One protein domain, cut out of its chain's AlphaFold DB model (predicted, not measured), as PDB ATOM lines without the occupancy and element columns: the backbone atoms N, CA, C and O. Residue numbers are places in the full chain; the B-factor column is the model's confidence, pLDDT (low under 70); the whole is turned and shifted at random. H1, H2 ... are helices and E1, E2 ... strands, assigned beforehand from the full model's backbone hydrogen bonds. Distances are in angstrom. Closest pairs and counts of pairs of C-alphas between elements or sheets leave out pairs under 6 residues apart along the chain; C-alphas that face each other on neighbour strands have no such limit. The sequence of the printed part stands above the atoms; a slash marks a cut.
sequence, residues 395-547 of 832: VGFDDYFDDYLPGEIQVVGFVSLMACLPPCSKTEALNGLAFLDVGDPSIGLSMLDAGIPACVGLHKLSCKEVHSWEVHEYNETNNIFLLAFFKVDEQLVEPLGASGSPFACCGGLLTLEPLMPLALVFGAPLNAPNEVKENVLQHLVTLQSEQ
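This is residues 395 to 547 of the 832 residues of the protein "Kinesin, putative" of Trypanosoma brucei brucei (strain 927/4 GUTat10.1) (UniProt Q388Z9). A strongly twisted sheet of seven strands makes the body, with the long strand E5 running through its middle. E2, E3 and E6 follow on one side of E5 and E7 and E1 on the other; H2 covers part of E7, and the long H3 packs on E1 at the end away from E6. The 153 printed residues hold three named helices and seven named strands, in the order E1 H1 E2 H2 E3 E4 E5 E6 E7 H3. The sheet is branched and antiparallel, the class is mixed, and under half of the residues are in named elements. The whole is compact and rounded, with a radius of gyration of the C-alphas of 14.9 A and spans of 40 by 31 by 28 A.

Find C-alpha 478 at (322.178, 234.723, 225.483); from there E5 runs 29.4 A to residue 487. E2 is residues 433 to 437, E3 457 to 460, E4 472 to 475 and E6 509 to 511. E7, residues 519 to 525, is 19.1 A long. E1 begins at C-alpha 409, (332.252, 234.373, 233.948), bends by 61 degrees at residue 412 and ends at 416. H1 is residues 426 to 432 and H2 441 to 450. H3 runs 26.1 A from residue 530 to C-alpha 547 at (309.450, 244.488, 247.828).

Start at E5, where E2 and E4 lie on one side and E7 on the other. Look for N 436 and O 484, 2.8 A apart, between E2 and E5, and N 480 and O 472, 2.9 A, in the hairpin of E4 and E5. E7 pairs with E5 through N 481 and O 523, 2.8 A, and with E1 through N 412 and O 522, 2.8 A. E3 lies on one side of E2 and E5 on the other, with N 435 of E2 and O 459 of E3 2.9 A apart; N 458 of E3 and O 509 of E6 are 2.8 A apart. H2 is on the sheet at a height of 8.8 A, over E7 and along it at 8 degrees on the local plane; their closest C-alphas, Gly 444 and Leu 520, are 6.4 A apart. H3 is on the sheet at a height of 7.7 A; its closest C-alpha to E1 is Lys 533, 6.2 A from Val 412. H1 only grazes the sheet. The O i to N i+4 pairs within hydrogen-bond range are 2 of 3 in H1, 5 of 6 in H2 and 13 of 14 in H3.

The C-alphas farthest apart, Ser 499 and Ser 545, are 45.9 A apart. The printed part has no cut. The links E3 to E4 and E5 to E6 are long. Mean pLDDT of the printed part is 77.4; 36 residues are under 70, among them 470 to 479 and 542 to 547.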
ATOM      1  N   VAL A 395     319.490 242.383 247.625       81.55
ATOM      2  CA  VAL A 395     320.147 242.350 246.314       81.55
ATOM      3  C   VAL A 395     321.527 242.987 246.439       81.55
ATOM      4  O   VAL A 395     321.636 244.133 246.874       81.55
ATOM      5  N   GLY A 396     322.563 242.232 246.074       80.72
ATOM      6  CA  GLY A 396     323.965 242.635 246.149       80.72
ATOM      7  C   GLY A 396     324.617 242.775 244.774       80.72
ATOM      8  O   GLY A 396     324.256 242.083 243.818       80.72
ATOM      9  N   PHE A 397     325.586 243.688 244.697       83.32
ATOM     10  CA  PHE A 397     326.325 244.060 243.480       83.32
ATOM     11  C   PHE A 397     327.837 244.223 243.746       83.32
ATOM     12  O   PHE A 397     328.535 244.893 242.987       83.32
ATOM     13  N   ASP A 398     328.322 243.683 244.864       80.44
ATOM     14  CA  ASP A 398     329.733 243.674 245.256       80.44
ATOM     15  C   ASP A 398     330.505 242.479 244.659       80.44
ATOM     16  O   ASP A 398     329.938 241.588 244.019       80.44
ATOM     17  N   ASP A 399     331.823 242.483 244.850       81.30
ATOM     18  CA  ASP A 399     332.788 241.534 244.289       81.30
ATOM     19  C   ASP A 399     332.912 240.213 245.080       81.30
ATOM     20  O   ASP A 399     333.740 239.367 244.737       81.30
ATOM     21  N   TYR A 400     332.059 239.973 246.089       84.37
ATOM     22  CA  TYR A 400     332.142 238.817 246.999       84.37
ATOM     23  C   TYR A 400     332.217 237.457 246.287       84.37
ATOM     24  O   TYR A 400     332.884 236.546 246.775       84.37
ATOM     25  N   PHE A 401     331.543 237.303 245.141       87.40
ATOM     26  CA  PHE A 401     331.510 236.046 244.379       87.40
ATOM     27  C   PHE A 401     332.459 235.995 243.172       87.40
ATOM     28  O   PHE A 401     332.700 234.896 242.662       87.40
ATOM     29  N   ASP A 402     333.020 237.123 242.719       84.62
ATOM     30  CA  ASP A 402     333.911 237.155 241.540       84.62
ATOM     31  C   ASP A 402     335.159 236.285 241.768       84.62
ATOM     32  O   ASP A 402     335.618 235.576 240.873       84.62
ATOM     33  N   ASP A 403     335.661 236.261 243.005       83.66
ATOM     34  CA  ASP A 403     336.835 235.485 243.409       83.66
ATOM     35  C   ASP A 403     336.603 233.963 243.531       83.66
ATOM     36  O   ASP A 403     337.561 233.204 243.731       83.66
ATOM     37  N   TYR A 404     335.354 233.505 243.405       85.86
ATOM     38  CA  TYR A 404     334.975 232.088 243.479       85.86
ATOM     39  C   TYR A 404     334.618 231.472 242.122       85.86
ATOM     40  O   TYR A 404     334.643 230.247 241.988       85.86
ATOM     41  N   LEU A 405     334.296 232.286 241.114       84.92
ATOM     42  CA  LEU A 405     333.941 231.802 239.780       84.92
ATOM     43  C   LEU A 405     335.175 231.659 238.867       84.92
ATOM     44  O   LEU A 405     336.200 232.315 239.057       84.92
ATOM     45  N   PRO A 406     335.118 230.797 237.833       84.06
ATOM     46  CA  PRO A 406     336.102 230.821 236.758       84.06
ATOM     47  C   PRO A 406     336.044 232.173 236.040       84.06
ATOM     48  O   PRO A 406     334.978 232.558 235.567       84.06
ATOM     49  N   GLY A 407     337.187 232.851 235.878       81.63
ATOM     50  CA  GLY A 407     337.294 234.186 235.260       81.63
ATOM     51  C   GLY A 407     336.945 234.286 233.763       81.63
ATOM     52  O   GLY A 407     337.378 235.217 233.096       81.63
ATOM     53  N   GLU A 408     336.200 233.320 233.226       84.22
ATOM     54  CA  GLU A 408     335.449 233.412 231.967       84.22
ATOM     55  C   GLU A 408     334.009 233.924 232.205       84.22
ATOM     56  O   GLU A 408     333.330 234.334 231.260       84.22
ATOM     57  N   ILE A 409     333.558 233.920 233.463       86.46
ATOM     58  CA  ILE A 409     332.252 234.373 233.948       86.46
ATOM     59  C   ILE A 409     332.465 235.614 234.817       86.46
ATOM     60  O   ILE A 409     333.404 235.679 235.605       86.46
ATOM     61  N   GLN A 410     331.578 236.589 234.666       87.52
ATOM     62  CA  GLN A 410     331.482 237.803 235.468       87.52
ATOM     63  C   GLN A 410     330.218 237.722 236.334       87.52
ATOM     64  O   GLN A 410     329.149 237.386 235.807       87.52
ATOM     65  N   VAL A 411     330.296 238.065 237.623       89.55
ATOM     66  CA  VAL A 411     329.091 238.260 238.441       89.55
ATOM     67  C   VAL A 411     328.375 239.532 237.981       89.55
ATOM     68  O   VAL A 411     328.979 240.589 237.814       89.55
ATOM     69  N   VAL A 412     327.069 239.428 237.738       87.78
ATOM     70  CA  VAL A 412     326.204 240.577 237.413       87.78
ATOM     71  C   VAL A 412     325.498 241.097 238.668       87.78
ATOM     72  O   VAL A 412     325.214 242.284 238.781       87.78
ATOM     73  N   GLY A 413     325.240 240.207 239.624       86.83
ATOM     74  CA  GLY A 413     324.698 240.508 240.944       86.83
ATOM     75  C   GLY A 413     324.241 239.229 241.637       86.83
ATOM     76  O   GLY A 413     324.332 238.131 241.074       86.83
ATOM     77  N   PHE A 414     323.732 239.352 242.855       89.90
ATOM     78  CA  PHE A 414     323.192 238.223 243.608       89.90
ATOM     79  C   PHE A 414     321.983 238.609 244.457       89.90
ATOM     80  O   PHE A 414     321.737 239.781 244.739       89.90
ATOM     81  N   VAL A 415     321.234 237.593 244.876       85.19
ATOM     82  CA  VAL A 415     320.090 237.711 245.785       85.19
ATOM     83  C   VAL A 415     320.337 236.824 247.006       85.19
ATOM     84  O   VAL A 415     320.719 235.666 246.851       85.19
ATOM     85  N   SER A 416     320.110 237.333 248.213       84.55
ATOM     86  CA  SER A 416     320.204 236.575 249.470       84.55
ATOM     87  C   SER A 416     319.035 236.904 250.404       84.55
ATOM     88  O   SER A 416     318.390 237.943 250.263       84.55
ATOM     89  N   LEU A 417     318.770 236.035 251.383       75.07
ATOM     90  CA  LEU A 417     317.951 236.396 252.547       75.07
ATOM     91  C   LEU A 417     318.723 237.277 253.547       75.07
ATOM     92  O   LEU A 417     318.115 237.994 254.337       75.07
ATOM     93  N   MET A 418     320.059 237.228 253.530       73.10
ATOM     94  CA  MET A 418     320.908 237.973 254.458       73.10
ATOM     95  C   MET A 418     321.105 239.415 253.982       73.10
ATOM     96  O   MET A 418     321.425 239.640 252.818       73.10
ATOM     97  N   ALA A 419     320.974 240.385 254.894       65.41
ATOM     98  CA  ALA A 419     321.198 241.807 254.600       65.41
ATOM     99  C   ALA A 419     322.649 242.127 254.191       65.41
ATOM    100  O   ALA A 419     322.877 243.016 253.376       65.41
ATOM    101  N   CYS A 420     323.609 241.372 254.734       65.81
ATOM    102  CA  CYS A 420     325.020 241.374 254.360       65.81
ATOM    103  C   CYS A 420     325.526 239.925 254.386       65.81
ATOM    104  O   CYS A 420     325.112 239.149 255.252       65.81
ATOM    105  N   LEU A 421     326.440 239.560 253.485       76.00
ATOM    106  CA  LEU A 421     327.120 238.263 253.536       76.00
ATOM    107  C   LEU A 421     328.342 238.335 254.470       76.00
ATOM    108  O   LEU A 421     329.072 239.327 254.431       76.00
ATOM    109  N   PRO A 422     328.597 237.310 255.306       69.70
ATOM    110  CA  PRO A 422     329.750 237.309 256.198       69.70
ATOM    111  C   PRO A 422     331.049 237.169 255.385       69.70
ATOM    112  O   PRO A 422     331.112 236.307 254.496       69.70
ATOM    113  N   PRO A 423     332.094 237.973 255.662       64.79
ATOM    114  CA  PRO A 423     333.364 237.879 254.948       64.79
ATOM    115  C   PRO A 423     333.988 236.495 255.159       64.79
ATOM    116  O   PRO A 423     334.071 236.002 256.281       64.79
ATOM    117  N   CYS A 424     334.431 235.870 254.071       68.40
ATOM    118  CA  CYS A 424     335.010 234.530 254.071       68.40
ATOM    119  C   CYS A 424     336.349 234.572 253.330       68.40
ATOM    120  O   CYS A 424     336.425 235.124 252.231       68.40
ATOM    121  N   SER A 425     337.420 234.006 253.891       70.25
ATOM    122  CA  SER A 425     338.679 233.907 253.145       70.25
ATOM    123  C   SER A 425     338.568 232.844 252.049       70.25
ATOM    124  O   SER A 425     337.832 231.865 252.181       70.25
ATOM    125  N   LYS A 426     339.354 232.981 250.974       72.50
ATOM    126  CA  LYS A 426     339.362 232.006 249.863       72.50
ATOM    127  C   LYS A 426     339.677 230.579 250.326       72.50
ATOM    128  O   LYS A 426     339.186 229.625 249.732       72.50
ATOM    129  N   THR A 427     340.483 230.435 251.377       72.17
ATOM    130  CA  THR A 427     340.862 229.140 251.960       72.17
ATOM    131  C   THR A 427     339.690 228.477 252.681       72.17
ATOM    132  O   THR A 427     339.488 227.277 252.531       72.17
ATOM    133  N   GLU A 428     338.900 229.252 253.426       75.10
ATOM    134  CA  GLU A 428     337.682 228.766 254.088       75.10
ATOM    135  C   GLU A 428     336.594 228.469 253.053       75.10
ATOM    136  O   GLU A 428     335.996 227.397 253.081       75.10
ATOM    137  N   ALA A 429     336.406 229.365 252.077       77.48
ATOM    138  CA  ALA A 429     335.440 229.210 250.995       77.48
ATOM    139  C   ALA A 429     335.676 227.923 250.187       77.48
ATOM    140  O   ALA A 429     334.733 227.182 249.919       77.48
ATOM    141  N   LEU A 430     336.934 227.610 249.848       76.35
ATOM    142  CA  LEU A 430     337.305 226.410 249.083       76.35
ATOM    143  C   LEU A 430     336.880 225.082 249.731       76.35
ATOM    144  O   LEU A 430     336.682 224.108 249.002       76.35
ATOM    145  N   ASN A 431     336.741 225.049 251.059       74.81
ATOM    146  CA  ASN A 431     336.327 223.862 251.810       74.81
ATOM    147  C   ASN A 431     334.859 223.941 252.269       74.81
ATOM    148  O   ASN A 431     334.171 222.925 252.269       74.81
ATOM    149  N   GLY A 432     334.386 225.133 252.648       83.27
ATOM    150  CA  GLY A 432     333.074 225.366 253.258       83.27
ATOM    151  C   GLY A 432     331.975 225.871 252.318       83.27
ATOM    152  O   GLY A 432     330.856 226.079 252.785       83.27
ATOM    153  N   LEU A 433     332.251 226.087 251.025       89.16
ATOM    154  CA  LEU A 433     331.238 226.433 250.020       89.16
ATOM    155  C   LEU A 433     331.100 225.362 248.928       89.16
ATOM    156  O   LEU A 433     332.069 224.858 248.355       89.16
ATOM    157  N   ALA A 434     329.848 225.093 248.575       90.43
ATOM    158  CA  ALA A 434     329.446 224.332 247.398       90.43
ATOM    159  C   ALA A 434     328.358 225.110 246.642       90.43
ATOM    160  O   ALA A 434     327.783 226.053 247.186       90.43
ATOM    161  N   PHE A 435     328.046 224.725 245.407       91.51
ATOM    162  CA  PHE A 435     326.953 225.344 244.655       91.51
ATOM    163  C   PHE A 435     326.110 224.322 243.889       91.51
ATOM    164  O   PHE A 435     326.601 223.293 243.423       91.51
ATOM    165  N   LEU A 436     324.822 224.622 243.754       89.28
ATOM    166  CA  LEU A 436     323.908 223.975 242.822       89.28
ATOM    167  C   LEU A 436     323.739 224.896 241.618       89.28
ATOM    168  O   LEU A 436     323.436 226.078 241.793       89.28
ATOM    169  N   ASP A 437     323.889 224.359 240.412       86.61
ATOM    170  CA  ASP A 437     323.351 225.039 239.241       86.61
ATOM    171  C   ASP A 437     321.837 224.835 239.184       86.61
ATOM    172  O   ASP A 437     321.328 223.728 239.388       86.61
ATOM    173  N   VAL A 438     321.125 225.932 238.971       80.67
ATOM    174  CA  VAL A 438     319.678 226.027 239.110       80.67
ATOM    175  C   VAL A 438     318.967 226.008 237.759       80.67
ATOM    176  O   VAL A 438     317.830 225.542 237.684       80.67
ATOM    177  N   GLY A 439     319.586 226.563 236.714       68.94
ATOM    178  CA  GLY A 439     319.005 226.693 235.371       68.94
ATOM    179  C   GLY A 439     317.714 227.530 235.230       68.94
ATOM    180  O   GLY A 439     317.289 227.762 234.101       68.94
ATOM    181  N   ASP A 440     317.070 227.998 236.312       68.54
ATOM    182  CA  ASP A 440     315.792 228.741 236.272       68.54
ATOM    183  C   ASP A 440     315.629 229.754 237.441       68.54
ATOM    184  O   ASP A 440     315.679 229.356 238.610       68.54
ATOM    185  N   PRO A 441     315.376 231.055 237.169       69.33
ATOM    186  CA  PRO A 441     315.190 232.086 238.202       69.33
ATOM    187  C   PRO A 441     314.069 231.813 239.208       69.33
ATOM    188  O   PRO A 441     314.228 232.092 240.397       69.33
ATOM    189  N   SER A 442     312.955 231.229 238.766       64.20
ATOM    190  CA  SER A 442     311.828 230.863 239.630       64.20
ATOM    191  C   SER A 442     312.219 229.749 240.598       64.20
ATOM    192  O   SER A 442     311.905 229.840 241.782       64.20
ATOM    193  N   ILE A 443     312.941 228.724 240.132       66.79
ATOM    194  CA  ILE A 443     313.470 227.660 241.003       66.79
ATOM    195  C   ILE A 443     314.506 228.242 241.978       66.79
ATOM    196  O   ILE A 443     314.479 227.899 243.157       66.79
ATOM    197  N   GLY A 444     315.358 229.171 241.538       75.30
ATOM    198  CA  GLY A 444     316.391 229.801 242.372       75.30
ATOM    199  C   GLY A 444     315.831 230.652 243.505       75.30
ATOM    200  O   GLY A 444     316.152 230.426 244.673       75.30
ATOM    201  N   LEU A 445     314.927 231.578 243.176       70.25
ATOM    202  CA  LEU A 445     314.174 232.357 244.165       70.25
ATOM    203  C   LEU A 445     313.304 231.449 245.047       70.25
ATOM    204  O   LEU A 445     313.020 231.782 246.199       70.25
ATOM    205  N   SER A 446     312.894 230.280 244.546       64.14
ATOM    206  CA  SER A 446     312.214 229.272 245.355       64.14
ATOM    207  C   SER A 446     313.157 228.617 246.373       64.14
ATOM    208  O   SER A 446     312.838 228.607 247.565       64.14
ATOM    209  N   MET A 447     314.350 228.174 245.968       77.63
ATOM    210  CA  MET A 447     315.328 227.550 246.875       77.63
ATOM    211  C   MET A 447     315.867 228.525 247.924       77.63
ATOM    212  O   MET A 447     316.128 228.100 249.043       77.63
ATOM    213  N   LEU A 448     315.976 229.822 247.615       76.35
ATOM    214  CA  LEU A 448     316.413 230.837 248.585       76.35
ATOM    215  C   LEU A 448     315.550 230.899 249.855       76.35
ATOM    216  O   LEU A 448     316.100 231.075 250.932       76.35
ATOM    217  N   ASP A 449     314.226 230.751 249.747       64.98
ATOM    218  CA  ASP A 449     313.291 230.908 250.881       64.98
ATOM    219  C   ASP A 449     312.902 229.588 251.568       64.98
ATOM    220  O   ASP A 449     312.586 229.588 252.753       64.98
ATOM    221  N   ALA A 450     312.963 228.454 250.863       63.61
ATOM    222  CA  ALA A 450     312.530 227.160 251.407       63.61
ATOM    223  C   ALA A 450     313.562 226.022 251.269       63.61
ATOM    224  O   ALA A 450     313.257 224.875 251.602       63.61
ATOM    225  N   GLY A 451     314.772 226.334 250.804       77.66
ATOM    226  CA  GLY A 451     315.907 225.419 250.753       77.66
ATOM    227  C   GLY A 451     315.859 224.374 249.640       77.66
ATOM    228  O   GLY A 451     314.995 224.377 248.757       77.66
ATOM    229  N   ILE A 452     316.820 223.455 249.712       77.47
ATOM    230  CA  ILE A 452     316.847 222.178 248.997       77.47
ATOM    231  C   ILE A 452     316.633 221.030 249.990       77.47
ATOM    232  O   ILE A 452     317.069 221.134 251.136       77.47
ATOM    233  N   PRO A 453     315.991 219.920 249.589       70.40
ATOM    234  CA  PRO A 453     315.908 218.727 250.424       70.40
ATOM    235  C   PRO A 453     317.267 218.012 250.545       70.40
ATOM    236  O   PRO A 453     318.221 218.294 249.819       70.40
ATOM    237  N   ALA A 454     317.313 217.023 251.438       73.57
ATOM    238  CA  ALA A 454     318.368 216.016 251.460       73.57
ATOM    239  C   ALA A 454     318.461 215.235 250.130       73.57
ATOM    240  O   ALA A 454     317.495 215.147 249.361       73.57
ATOM    241  N   CYS A 455     319.615 214.611 249.906       75.13
ATOM    242  CA  CYS A 455     319.991 213.836 248.722       75.13
ATOM    243  C   CYS A 455     320.047 214.636 247.406       75.13
ATOM    244  O   CYS A 455     319.857 214.068 246.325       75.13
ATOM    245  N   VAL A 456     320.348 215.934 247.476       77.78
ATOM    246  CA  VAL A 456     320.611 216.795 246.311       77.78
ATOM    247  C   VAL A 456     322.115 216.865 246.048       77.78
ATOM    248  O   VAL A 456     322.919 216.930 246.974       77.78
ATOM    249  N   GLY A 457     322.511 216.807 244.776       84.05
ATOM    250  CA  GLY A 457     323.916 216.868 244.377       84.05
ATOM    251  C   GLY A 457     324.389 218.301 244.125       84.05
ATOM    252  O   GLY A 457     323.727 219.038 243.399       84.05
ATOM    253  N   LEU A 458     325.541 218.668 244.683       88.43
ATOM    254  CA  LEU A 458     326.196 219.969 244.558       88.43
ATOM    255  C   LEU A 458     327.561 219.832 243.862       88.43
ATOM    256  O   LEU A 458     328.277 218.837 244.036       88.43
ATOM    257  N   HIS A 459     327.961 220.868 243.129       89.31
ATOM    258  CA  HIS A 459     329.336 221.064 242.681       89.31
ATOM    259  C   HIS A 459     330.183 221.649 243.818       89.31
ATOM    260  O   HIS A 459     329.730 222.497 244.587       89.31
ATOM    261  N   LYS A 460     331.447 221.223 243.909       88.79
ATOM    262  CA  LYS A 460     332.436 221.846 244.804       88.79
ATOM    263  C   LYS A 460     332.901 223.178 244.216       88.79
ATOM    264  O   LYS A 460     332.995 223.283 242.993       88.79
ATOM    265  N   LEU A 461     333.307 224.138 245.052       87.46
ATOM    266  CA  LEU A 461     333.864 225.428 244.599       87.46
ATOM    267  C   LEU A 461     335.063 225.279 243.635       87.46
ATOM    268  O   LEU A 461     335.321 226.134 242.798       87.46
ATOM    269  N   SER A 462     335.787 224.160 243.716       81.94
ATOM    270  CA  SER A 462     336.892 223.811 242.819       81.94
ATOM    271  C   SER A 462     336.473 223.384 241.401       81.94
ATOM    272  O   SER A 462     337.343 223.147 240.559       81.94
ATOM    273  N   CYS A 463     335.173 223.288 241.104       83.81
ATOM    274  CA  CYS A 463     334.650 222.964 239.779       83.81
ATOM    275  C   CYS A 463     334.934 224.090 238.772       83.81
ATOM    276  O   CYS A 463     334.354 225.168 238.863       83.81
ATOM    277  N   LYS A 464     335.778 223.823 237.765       77.35
ATOM    278  CA  LYS A 464     336.100 224.787 236.690       77.35
ATOM    279  C   LYS A 464     335.585 224.395 235.303       77.35
ATOM    280  O   LYS A 464     335.740 225.162 234.361       77.35
ATOM    281  N   GLU A 465     334.950 223.232 235.169       79.48
ATOM    282  CA  GLU A 465     334.334 222.802 233.909       79.48
ATOM    283  C   GLU A 465     332.957 223.464 233.738       79.48
ATOM    284  O   GLU A 465     331.921 222.831 233.936       79.48
ATOM    285  N   VAL A 466     332.949 224.745 233.355       74.84
ATOM    286  CA  VAL A 466     331.733 225.543 233.075       74.84
ATOM    287  C   VAL A 466     330.802 224.846 232.069       74.84
ATOM    288  O   VAL A 466     329.590 224.983 232.117       74.84
ATOM    289  N   HIS A 467     331.356 224.022 231.180       72.10
ATOM    290  CA  HIS A 467     330.612 223.229 230.195       72.10
ATOM    291  C   HIS A 467     329.817 222.051 230.807       72.10
ATOM    292  O   HIS A 467     329.122 221.349 230.074       72.10
ATOM    293  N   SER A 468     329.923 221.817 232.121       69.45
ATOM    294  CA  SER A 468     329.090 220.866 232.877       69.45
ATOM    295  C   SER A 468     327.853 221.507 233.526       69.45
ATOM    296  O   SER A 468     327.063 220.793 234.140       69.45
ATOM    297  N   TRP A 469     327.692 222.829 233.401       75.88
ATOM    298  CA  TRP A 469     326.643 223.633 234.039       75.88
ATOM    299  C   TRP A 469     325.417 223.768 233.098       75.88
ATOM    300  O   TRP A 469     325.568 223.890 231.878       75.88
ATOM    301  N   GLU A 470     324.197 223.689 233.641       62.45
ATOM    302  CA  GLU A 470     322.918 223.804 232.917       62.45
ATOM    303  C   GLU A 470     322.563 225.295 232.691       62.45
ATOM    304  O   GLU A 470     321.818 225.920 233.439       62.45
ATOM    305  N   VAL A 471     323.109 225.861 231.608       57.93
ATOM    306  CA  VAL A 471     322.906 227.256 231.165       57.93
ATOM    307  C   VAL A 471     321.425 227.643 231.023       57.93
ATOM    308  O   VAL A 471     320.663 226.965 230.334       57.93
ATOM    309  N   HIS A 472     321.053 228.811 231.557       57.22
ATOM    310  CA  HIS A 472     319.759 229.449 231.316       57.22
ATOM    311  C   HIS A 472     319.787 230.321 230.045       57.22
ATOM    312  O   HIS A 472     320.572 231.269 229.945       57.22
ATOM    313  N   GLU A 473     318.899 230.034 229.090       57.42
ATOM    314  CA  GLU A 473     318.639 230.874 227.911       57.42
ATOM    315  C   GLU A 473     317.747 232.065 228.306       57.42
ATOM    316  O   GLU A 473     316.522 232.016 228.202       57.42
ATOM    317  N   TYR A 474     318.359 233.158 228.774       54.56
ATOM    318  CA  TYR A 474     317.643 234.378 229.198       54.56
ATOM    319  C   TYR A 474     316.927 235.082 228.030       54.56
ATOM    320  O   TYR A 474     315.933 235.787 228.198       54.56
ATOM    321  N   ASN A 475     317.443 234.870 226.822       47.89
ATOM    322  CA  ASN A 475     316.729 234.991 225.557       47.89
ATOM    323  C   ASN A 475     317.337 233.976 224.571       47.89
ATOM    324  O   ASN A 475     318.385 233.402 224.866       47.89
ATOM    325  N   GLU A 476     316.738 233.810 223.386       46.50
ATOM    326  CA  GLU A 476     317.103 232.814 222.348       46.50
ATOM    327  C   GLU A 476     318.569 232.860 221.842       46.50
ATOM    328  O   GLU A 476     318.945 232.107 220.946       46.50
ATOM    329  N   THR A 477     319.401 233.770 222.359       52.81
ATOM    330  CA  THR A 477     320.807 233.942 221.961       52.81
ATOM    331  C   THR A 477     321.787 234.143 223.122       52.81
ATOM    332  O   THR A 477     322.988 234.203 222.866       52.81
ATOM    333  N   ASN A 478     321.324 234.279 224.375       58.96
ATOM    334  CA  ASN A 478     322.178 234.723 225.483       58.96
ATOM    335  C   ASN A 478     322.091 233.843 226.731       58.96
ATOM    336  O   ASN A 478     321.022 233.600 227.291       58.96
ATOM    337  N   ASN A 479     323.280 233.454 227.184       68.97
ATOM    338  CA  ASN A 479     323.518 232.462 228.217       68.97
ATOM    339  C   ASN A 479     323.750 233.135 229.572       68.97
ATOM    340  O   ASN A 479     324.625 233.997 229.686       68.97
ATOM    341  N   ILE A 480     323.026 232.697 230.599       79.60
ATOM    342  CA  ILE A 480     323.226 233.101 231.995       79.60
ATOM    343  C   ILE A 480     323.423 231.852 232.855       79.60
ATOM    344  O   ILE A 480     322.735 230.849 232.682       79.60
ATOM    345  N   PHE A 481     324.363 231.926 233.791       84.95
ATOM    346  CA  PHE A 481     324.547 230.942 234.850       84.95
ATOM    347  C   PHE A 481     323.802 231.410 236.092       84.95
ATOM    348  O   PHE A 481     323.925 232.573 236.489       84.95
ATOM    349  N   LEU A 482     323.043 230.511 236.710       85.96
ATOM    350  CA  LEU A 482     322.261 230.831 237.891       85.96
ATOM    351  C   LEU A 482     322.614 229.851 239.003       85.96
ATOM    352  O   LEU A 482     322.189 228.700 238.989       85.96
ATOM    353  N   LEU A 483     323.434 230.310 239.943       89.88
ATOM    354  CA  LEU A 483     324.163 229.440 240.860       89.88
ATOM    355  C   LEU A 483     323.701 229.695 242.296       89.88
ATOM    356  O   LEU A 483     323.906 230.779 242.841       89.88
ATOM    357  N   ALA A 484     323.075 228.698 242.918       90.85
ATOM    358  CA  ALA A 484     322.732 228.736 244.334       90.85
ATOM    359  C   ALA A 484     323.940 228.256 245.149       90.85
ATOM    360  O   ALA A 484     324.294 227.079 245.096       90.85
ATOM    361  N   PHE A 485     324.583 229.159 245.886       91.92
ATOM    362  CA  PHE A 485     325.711 228.838 246.765       91.92
ATOM    363  C   PHE A 485     325.203 228.370 248.129       91.92
ATOM    364  O   PHE A 485     324.251 228.934 248.657       91.92
ATOM    365  N   PHE A 486     325.865 227.386 248.731       90.93
ATOM    366  CA  PHE A 486     325.537 226.810 250.036       90.93
ATOM    367  C   PHE A 486     326.772 226.821 250.933       90.93
ATOM    368  O   PHE A 486     327.855 226.436 250.487       90.93
ATOM    369  N   LYS A 487     326.596 227.188 252.209       88.11
ATOM    370  CA  LYS A 487     327.584 226.875 253.246       88.11
ATOM    371  C   LYS A 487     327.420 225.407 253.637       88.11
ATOM    372  O   LYS A 487     326.310 224.973 253.946       88.11
ATOM    373  N   VAL A 488     328.515 224.660 253.594       85.94
ATOM    374  CA  VAL A 488     328.558 223.208 253.776       85.94
ATOM    375  C   VAL A 488     329.558 222.863 254.875       85.94
ATOM    376  O   VAL A 488     330.649 223.422 254.927       85.94
ATOM    377  N   ASP A 489     329.163 221.934 255.741       83.25
ATOM    378  CA  ASP A 489     330.019 221.284 256.734       83.25
ATOM    379  C   ASP A 489     330.337 219.858 256.251       83.25
ATOM    380  O   ASP A 489     329.514 219.258 255.550       83.25
ATOM    381  N   GLU A 490     331.487 219.293 256.625       77.13
ATOM    382  CA  GLU A 490     331.853 217.907 256.287       77.13
ATOM    383  C   GLU A 490     330.840 216.883 256.831       77.13
ATOM    384  O   GLU A 490     330.695 215.809 256.254       77.13
ATOM    385  N   GLN A 491     330.094 217.223 257.888       80.20
ATOM    386  CA  GLN A 491     329.030 216.373 258.442       80.20
ATOM    387  C   GLN A 491     327.729 216.383 257.617       80.20
ATOM    388  O   GLN A 491     326.911 215.476 257.754       80.20
ATOM    389  N   LEU A 492     327.518 217.387 256.758       80.01
ATOM    390  CA  LEU A 492     326.254 217.594 256.033       80.01
ATOM    391  C   LEU A 492     326.265 217.029 254.602       80.01
ATOM    392  O   LEU A 492     325.247 217.115 253.904       80.01
ATOM    393  N   VAL A 493     327.392 216.471 254.140       84.95
ATOM    394  CA  VAL A 493     327.564 215.980 252.763       84.95
ATOM    395  C   VAL A 493     328.430 214.723 252.642       84.95
ATOM    396  O   VAL A 493     329.429 214.564 253.331       84.95
ATOM    397  N   GLU A 494     328.129 213.888 251.645       84.54
ATOM    398  CA  GLU A 494     329.011 212.798 251.196       84.54
ATOM    399  C   GLU A 494     329.623 213.078 249.808       84.54
ATOM    400  O   GLU A 494     328.956 213.640 248.935       84.54
ATOM    401  N   PRO A 495     330.875 212.672 249.525       83.77
ATOM    402  CA  PRO A 495     331.465 212.801 248.192       83.77
ATOM    403  C   PRO A 495     330.844 211.807 247.192       83.77
ATOM    404  O   PRO A 495     330.953 210.594 247.352       83.77
ATOM    405  N   LEU A 496     330.262 212.314 246.098       76.73
ATOM    406  CA  LEU A 496     329.518 211.507 245.109       76.73
ATOM    407  C   LEU A 496     330.372 210.551 244.257       76.73
ATOM    408  O   LEU A 496     329.842 209.611 243.662       76.73
ATOM    409  N   GLY A 497     331.679 210.794 244.177       65.40
ATOM    410  CA  GLY A 497     332.617 209.993 243.396       65.40
ATOM    411  C   GLY A 497     332.636 210.346 241.902       65.40
ATOM    412  O   GLY A 497     331.647 210.769 241.302       65.40
ATOM    413  N   ALA A 498     333.805 210.175 241.280       57.74
ATOM    414  CA  ALA A 498     334.086 210.687 239.934       57.74
ATOM    415  C   ALA A 498     333.609 209.782 238.774       57.74
ATOM    416  O   ALA A 498     333.602 210.202 237.618       57.74
ATOM    417  N   SER A 499     333.235 208.526 239.034       55.67
ATOM    418  CA  SER A 499     332.980 207.533 237.981       55.67
ATOM    419  C   SER A 499     331.535 207.554 237.468       55.67
ATOM    420  O   SER A 499     330.693 206.780 237.922       55.67
ATOM    421  N   GLY A 500     331.254 208.401 236.475       58.28
ATOM    422  CA  GLY A 500     329.985 208.387 235.726       58.28
ATOM    423  C   GLY A 500     328.806 209.103 236.399       58.28
ATOM    424  O   GLY A 500     327.671 208.973 235.940       58.28
ATOM    425  N   SER A 501     329.067 209.861 237.465       62.43
ATOM    426  CA  SER A 501     328.143 210.847 238.029       62.43
ATOM    427  C   SER A 501     328.085 212.106 237.136       62.43
ATOM    428  O   SER A 501     329.032 212.366 236.391       62.43
ATOM    429  N   PRO A 502     327.010 212.921 237.190       66.54
ATOM    430  CA  PRO A 502     326.990 214.217 236.498       66.54
ATOM    431  C   PRO A 502     328.036 215.203 237.055       66.54
ATOM    432  O   PRO A 502     328.465 216.102 236.345       66.54
ATOM    433  N   PHE A 503     328.517 214.984 238.283       77.32
ATOM    434  CA  PHE A 503     329.530 215.806 238.953       77.32
ATOM    435  C   PHE A 503     330.976 215.334 238.704       77.32
ATOM    436  O   PHE A 503     331.874 215.661 239.482       77.32
ATOM    437  N   ALA A 504     331.229 214.556 237.643       73.48
ATOM    438  CA  ALA A 504     332.556 214.009 237.323       73.48
ATOM    439  C   ALA A 504     333.666 215.084 237.243       73.48
ATOM    440  O   ALA A 504     334.810 214.806 237.595       73.48
ATOM    441  N   CYS A 505     333.294 216.314 236.879       81.62
ATOM    442  CA  CYS A 505     334.113 217.531 236.843       81.62
ATOM    443  C   CYS A 505     334.725 217.968 238.191       81.62
ATOM    444  O   CYS A 505     335.700 218.717 238.211       81.62
ATOM    445  N   CYS A 506     334.162 217.545 239.329       83.64
ATOM    446  CA  CYS A 506     334.658 217.903 240.670       83.64
ATOM    447  C   CYS A 506     334.507 216.793 241.731       83.64
ATOM    448  O   CYS A 506     334.800 217.004 242.909       83.64
ATOM    449  N   GLY A 507     334.006 215.615 241.344       80.83
ATOM    450  CA  GLY A 507     333.648 214.513 242.243       80.83
ATOM    451  C   GLY A 507     332.345 214.717 243.030       80.83
ATOM    452  O   GLY A 507     331.845 213.749 243.594       80.83
ATOM    453  N   GLY A 508     331.794 215.938 243.040       84.68
ATOM    454  CA  GLY A 508     330.515 216.303 243.655       84.68
ATOM    455  C   GLY A 508     330.441 216.173 245.179       84.68
ATOM    456  O   GLY A 508     331.350 215.663 245.840       84.68
ATOM    457  N   LEU A 509     329.316 216.635 245.718       87.38
ATOM    458  CA  LEU A 509     328.856 216.434 247.095       87.38
ATOM    459  C   LEU A 509     327.360 216.087 247.060       87.38
ATOM    460  O   LEU A 509     326.630 216.673 246.269       87.38
ATOM    461  N   LEU A 510     326.899 215.152 247.881       85.56
ATOM    462  CA  LEU A 510     325.488 214.811 248.077       85.56
ATOM    463  C   LEU A 510     325.053 215.338 249.439       85.56
ATOM    464  O   LEU A 510     325.683 214.979 250.427       85.56
ATOM    465  N   THR A 511     323.989 216.137 249.519       83.13
ATOM    466  CA  THR A 511     323.457 216.582 250.814       83.13
ATOM    467  C   THR A 511     322.889 215.407 251.609       83.13
ATOM    468  O   THR A 511     322.128 214.595 251.076       83.13
ATOM    469  N   LEU A 512     323.240 215.313 252.890       79.87
ATOM    470  CA  LEU A 512     322.615 214.379 253.834       79.87
ATOM    471  C   LEU A 512     321.359 214.984 254.471       79.87
ATOM    472  O   LEU A 512     320.389 214.274 254.724       79.87
ATOM    473  N   GLU A 513     321.346 216.306 254.638       78.55
ATOM    474  CA  GLU A 513     320.251 217.075 255.236       78.55
ATOM    475  C   GLU A 513     319.708 218.155 254.279       78.55
ATOM    476  O   GLU A 513     320.347 218.472 253.270       78.55
ATOM    477  N   PRO A 514     318.529 218.745 254.554       78.79
ATOM    478  CA  PRO A 514     318.057 219.923 253.835       78.79
ATOM    479  C   PRO A 514     318.963 221.142 254.075       78.79
ATOM    480  O   PRO A 514     319.265 221.474 255.220       78.79
ATOM    481  N   LEU A 515     319.354 221.850 253.010       83.24
ATOM    482  CA  LEU A 515     320.220 223.036 253.094       83.24
ATOM    483  C   LEU A 515     319.520 224.298 252.575       83.24
ATOM    484  O   LEU A 515     318.757 224.250 251.612       83.24
ATOM    485  N   MET A 516     319.843 225.448 253.168       84.46
ATOM    486  CA  MET A 516     319.452 226.771 252.668       84.46
ATOM    487  C   MET A 516     320.583 227.368 251.816       84.46
ATOM    488  O   MET A 516     321.738 227.305 252.251       84.46
ATOM    489  N   PRO A 517     320.303 227.971 250.643       87.17
ATOM    490  CA  PRO A 517     321.305 228.738 249.917       87.17
ATOM    491  C   PRO A 517     321.726 229.985 250.702       87.17
ATOM    492  O   PRO A 517     320.888 230.708 251.237       87.17
ATOM    493  N   LEU A 518     323.025 230.266 250.702       88.24
ATOM    494  CA  LEU A 518     323.622 231.521 251.153       88.24
ATOM    495  C   LEU A 518     323.240 232.677 250.212       88.24
ATOM    496  O   LEU A 518     322.915 233.772 250.667       88.24
ATOM    497  N   ALA A 519     323.272 232.429 248.900       89.98
ATOM    498  CA  ALA A 519     322.864 233.375 247.864       89.98
ATOM    499  C   ALA A 519     322.524 232.655 246.549       89.98
ATOM    500  O   ALA A 519     323.004 231.551 246.287       89.98
ATOM    501  N   LEU A 520     321.739 233.322 245.704       89.06
ATOM    502  CA  LEU A 520     321.530 233.007 244.294       89.06
ATOM    503  C   LEU A 520     322.313 234.018 243.451       89.06
ATOM    504  O   LEU A 520     321.971 235.201 243.424       89.06
ATOM    505  N   VAL A 521     323.368 233.562 242.783       90.68
ATOM    506  CA  VAL A 521     324.309 234.402 242.032       90.68
ATOM    507  C   VAL A 521     323.986 234.344 240.541       90.68
ATOM    508  O   VAL A 521     323.835 233.260 239.972       90.68
ATOM    509  N   PHE A 522     323.899 235.514 239.911       89.41
ATOM    510  CA  PHE A 522     323.641 235.683 238.484       89.41
ATOM    511  C   PHE A 522     324.976 235.935 237.775       89.41
ATOM    512  O   PHE A 522     325.535 237.031 237.855       89.41
ATOM    513  N   GLY A 523     325.502 234.917 237.096       88.05
ATOM    514  CA  GLY A 523     326.750 234.993 236.334       88.05
ATOM    515  C   GLY A 523     326.496 235.109 234.832       88.05
ATOM    516  O   GLY A 523     325.681 234.375 234.279       88.05
ATOM    517  N   ALA A 524     327.226 235.980 234.142       87.36
ATOM    518  CA  ALA A 524     327.205 236.079 232.682       87.36
ATOM    519  C   ALA A 524     328.599 235.780 232.102       87.36
ATOM    520  O   ALA A 524     329.595 236.200 232.693       87.36
ATOM    521  N   PRO A 525     328.716 235.116 230.938       86.44
ATOM    522  CA  PRO A 525     329.979 235.041 230.207       86.44
ATOM    523  C   PRO A 525     330.604 236.432 230.012       86.44
ATOM    524  O   PRO A 525     329.894 237.399 229.720       86.44
ATOM    525  N   LEU A 526     331.932 236.551 230.113       84.51
ATOM    526  CA  LEU A 526     332.637 237.826 229.904       84.51
ATOM    527  C   LEU A 526     332.245 238.493 228.577       84.51
ATOM    528  O   LEU A 526     332.025 239.703 228.536       84.51
ATOM    529  N   ASN A 527     332.109 237.687 227.521       83.88
ATOM    530  CA  ASN A 527     331.747 238.095 226.164       83.88
ATOM    531  C   ASN A 527     330.236 238.291 225.924       83.88
ATOM    532  O   ASN A 527     329.858 238.580 224.788       83.88
ATOM    533  N   ALA A 528     329.376 238.138 226.937       82.98
ATOM    534  CA  ALA A 528     327.953 238.445 226.805       82.98
ATOM    535  C   ALA A 528     327.744 239.953 226.535       82.98
ATOM    536  O   ALA A 528     328.425 240.772 227.164       82.98
ATOM    537  N   PRO A 529     326.812 240.345 225.640       83.62
ATOM    538  CA  PRO A 529     326.511 241.748 225.362       83.62
ATOM    539  C   PRO A 529     326.131 242.526 226.626       83.62
ATOM    540  O   PRO A 529     325.427 242.002 227.493       83.62
ATOM    541  N   ASN A 530     326.533 243.799 226.705       83.48
ATOM    542  CA  ASN A 530     326.186 244.670 227.832       83.48
ATOM    543  C   ASN A 530     324.669 244.743 228.052       83.48
ATOM    544  O   ASN A 530     324.232 244.661 229.190       83.48
ATOM    545  N   GLU A 531     323.881 244.763 226.973       80.96
ATOM    546  CA  GLU A 531     322.414 244.710 227.003       80.96
ATOM    547  C   GLU A 531     321.877 243.547 227.859       80.96
ATOM    548  O   GLU A 531     320.882 243.702 228.559       80.96
ATOM    549  N   VAL A 532     322.530 242.378 227.865       78.37
ATOM    550  CA  VAL A 532     322.121 241.236 228.705       78.37
ATOM    551  C   VAL A 532     322.386 241.536 230.176       78.37
ATOM    552  O   VAL A 532     321.508 241.348 231.014       78.37
ATOM    553  N   LYS A 533     323.585 242.038 230.484       83.12
ATOM    554  CA  LYS A 533     324.020 242.368 231.848       83.12
ATOM    555  C   LYS A 533     323.154 243.497 232.427       83.12
ATOM    556  O   LYS A 533     322.688 243.394 233.555       83.12
ATOM    557  N   GLU A 534     322.846 244.510 231.622       82.11
ATOM    558  CA  GLU A 534     321.928 245.609 231.943       82.11
ATOM    559  C   GLU A 534     320.490 245.117 232.172       82.11
ATOM    560  O   GLU A 534     319.872 245.507 233.159       82.11
ATOM    561  N   ASN A 535     319.965 244.209 231.339       74.19
ATOM    562  CA  ASN A 535     318.635 243.623 231.557       74.19
ATOM    563  C   ASN A 535     318.555 242.803 232.860       74.19
ATOM    564  O   ASN A 535     317.520 242.824 233.525       74.19
ATOM    565  N   VAL A 536     319.623 242.096 233.242       77.72
ATOM    566  CA  VAL A 536     319.698 241.340 234.507       77.72
ATOM    567  C   VAL A 536     319.782 242.280 235.706       77.72
ATOM    568  O   VAL A 536     319.019 242.115 236.653       77.72
ATOM    569  N   LEU A 537     320.645 243.300 235.649       79.91
ATOM    570  CA  LEU A 537     320.708 244.362 236.660       79.91
ATOM    571  C   LEU A 537     319.342 245.034 236.832       79.91
ATOM    572  O   LEU A 537     318.871 245.198 237.954       79.91
ATOM    573  N   GLN A 538     318.666 245.358 235.728       73.94
ATOM    574  CA  GLN A 538     317.330 245.941 235.758       73.94
ATOM    575  C   GLN A 538     316.302 244.980 236.369       73.94
ATOM    576  O   GLN A 538     315.448 245.433 237.123       73.94
ATOM    577  N   HIS A 539     316.380 243.671 236.108       70.18
ATOM    578  CA  HIS A 539     315.506 242.684 236.749       70.18
ATOM    579  C   HIS A 539     315.756 242.584 238.263       70.18
ATOM    580  O   HIS A 539     314.802 242.612 239.038       70.18
ATOM    581  N   LEU A 540     317.022 242.557 238.695       73.31
ATOM    582  CA  LEU A 540     317.420 242.560 240.109       73.31
ATOM    583  C   LEU A 540     316.947 243.830 240.844       73.31
ATOM    584  O   LEU A 540     316.359 243.738 241.921       73.31
ATOM    585  N   VAL A 541     317.118 245.006 240.234       72.45
ATOM    586  CA  VAL A 541     316.605 246.287 240.756       72.45
ATOM    587  C   VAL A 541     315.072 246.304 240.795       72.45
ATOM    588  O   VAL A 541     314.491 246.794 241.765       72.45
ATOM    589  N   THR A 542     314.396 245.737 239.789       68.53
ATOM    590  CA  THR A 542     312.930 245.619 239.787       68.53
ATOM    591  C   THR A 542     312.455 244.731 240.939       68.53
ATOM    592  O   THR A 542     311.627 245.195 241.722       68.53
ATOM    593  N   LEU A 543     313.034 243.535 241.120       66.00
ATOM    594  CA  LEU A 543     312.743 242.632 242.245       66.00
ATOM    595  C   LEU A 543     312.923 243.333 243.600       66.00
ATOM    596  O   LEU A 543     312.045 243.250 244.459       66.00
ATOM    597  N   GLN A 544     314.017 244.080 243.780       67.47
ATOM    598  CA  GLN A 544     314.237 244.874 244.991       67.47
ATOM    599  C   GLN A 544     313.139 245.937 245.170       67.47
ATOM    600  O   GLN A 544     312.601 246.095 246.267       67.47
ATOM    601  N   SER A 545     312.761 246.646 244.102       63.87
ATOM    602  CA  SER A 545     311.743 247.704 244.153       63.87
ATOM    603  C   SER A 545     310.330 247.185 244.447       63.87
ATOM    604  O   SER A 545     309.589 247.832 245.187       63.87
ATOM    605  N   GLU A 546     309.964 246.004 243.937       59.79
ATOM    606  CA  GLU A 546     308.660 245.368 244.169       59.79
ATOM    607  C   GLU A 546     308.439 245.038 245.651       59.79
ATOM    608  O   GLU A 546     307.311 245.103 246.140       59.79
ATOM    609  N   GLN A 547     309.515 244.756 246.391       57.79
ATOM    610  CA  GLN A 547     309.450 244.488 247.828       57.79
ATOM    611  C   GLN A 547     309.408 245.745 248.707       57.79
ATOM    612  O   GLN A 547     308.946 245.668 249.844       57.79
TER     613      GLN A 547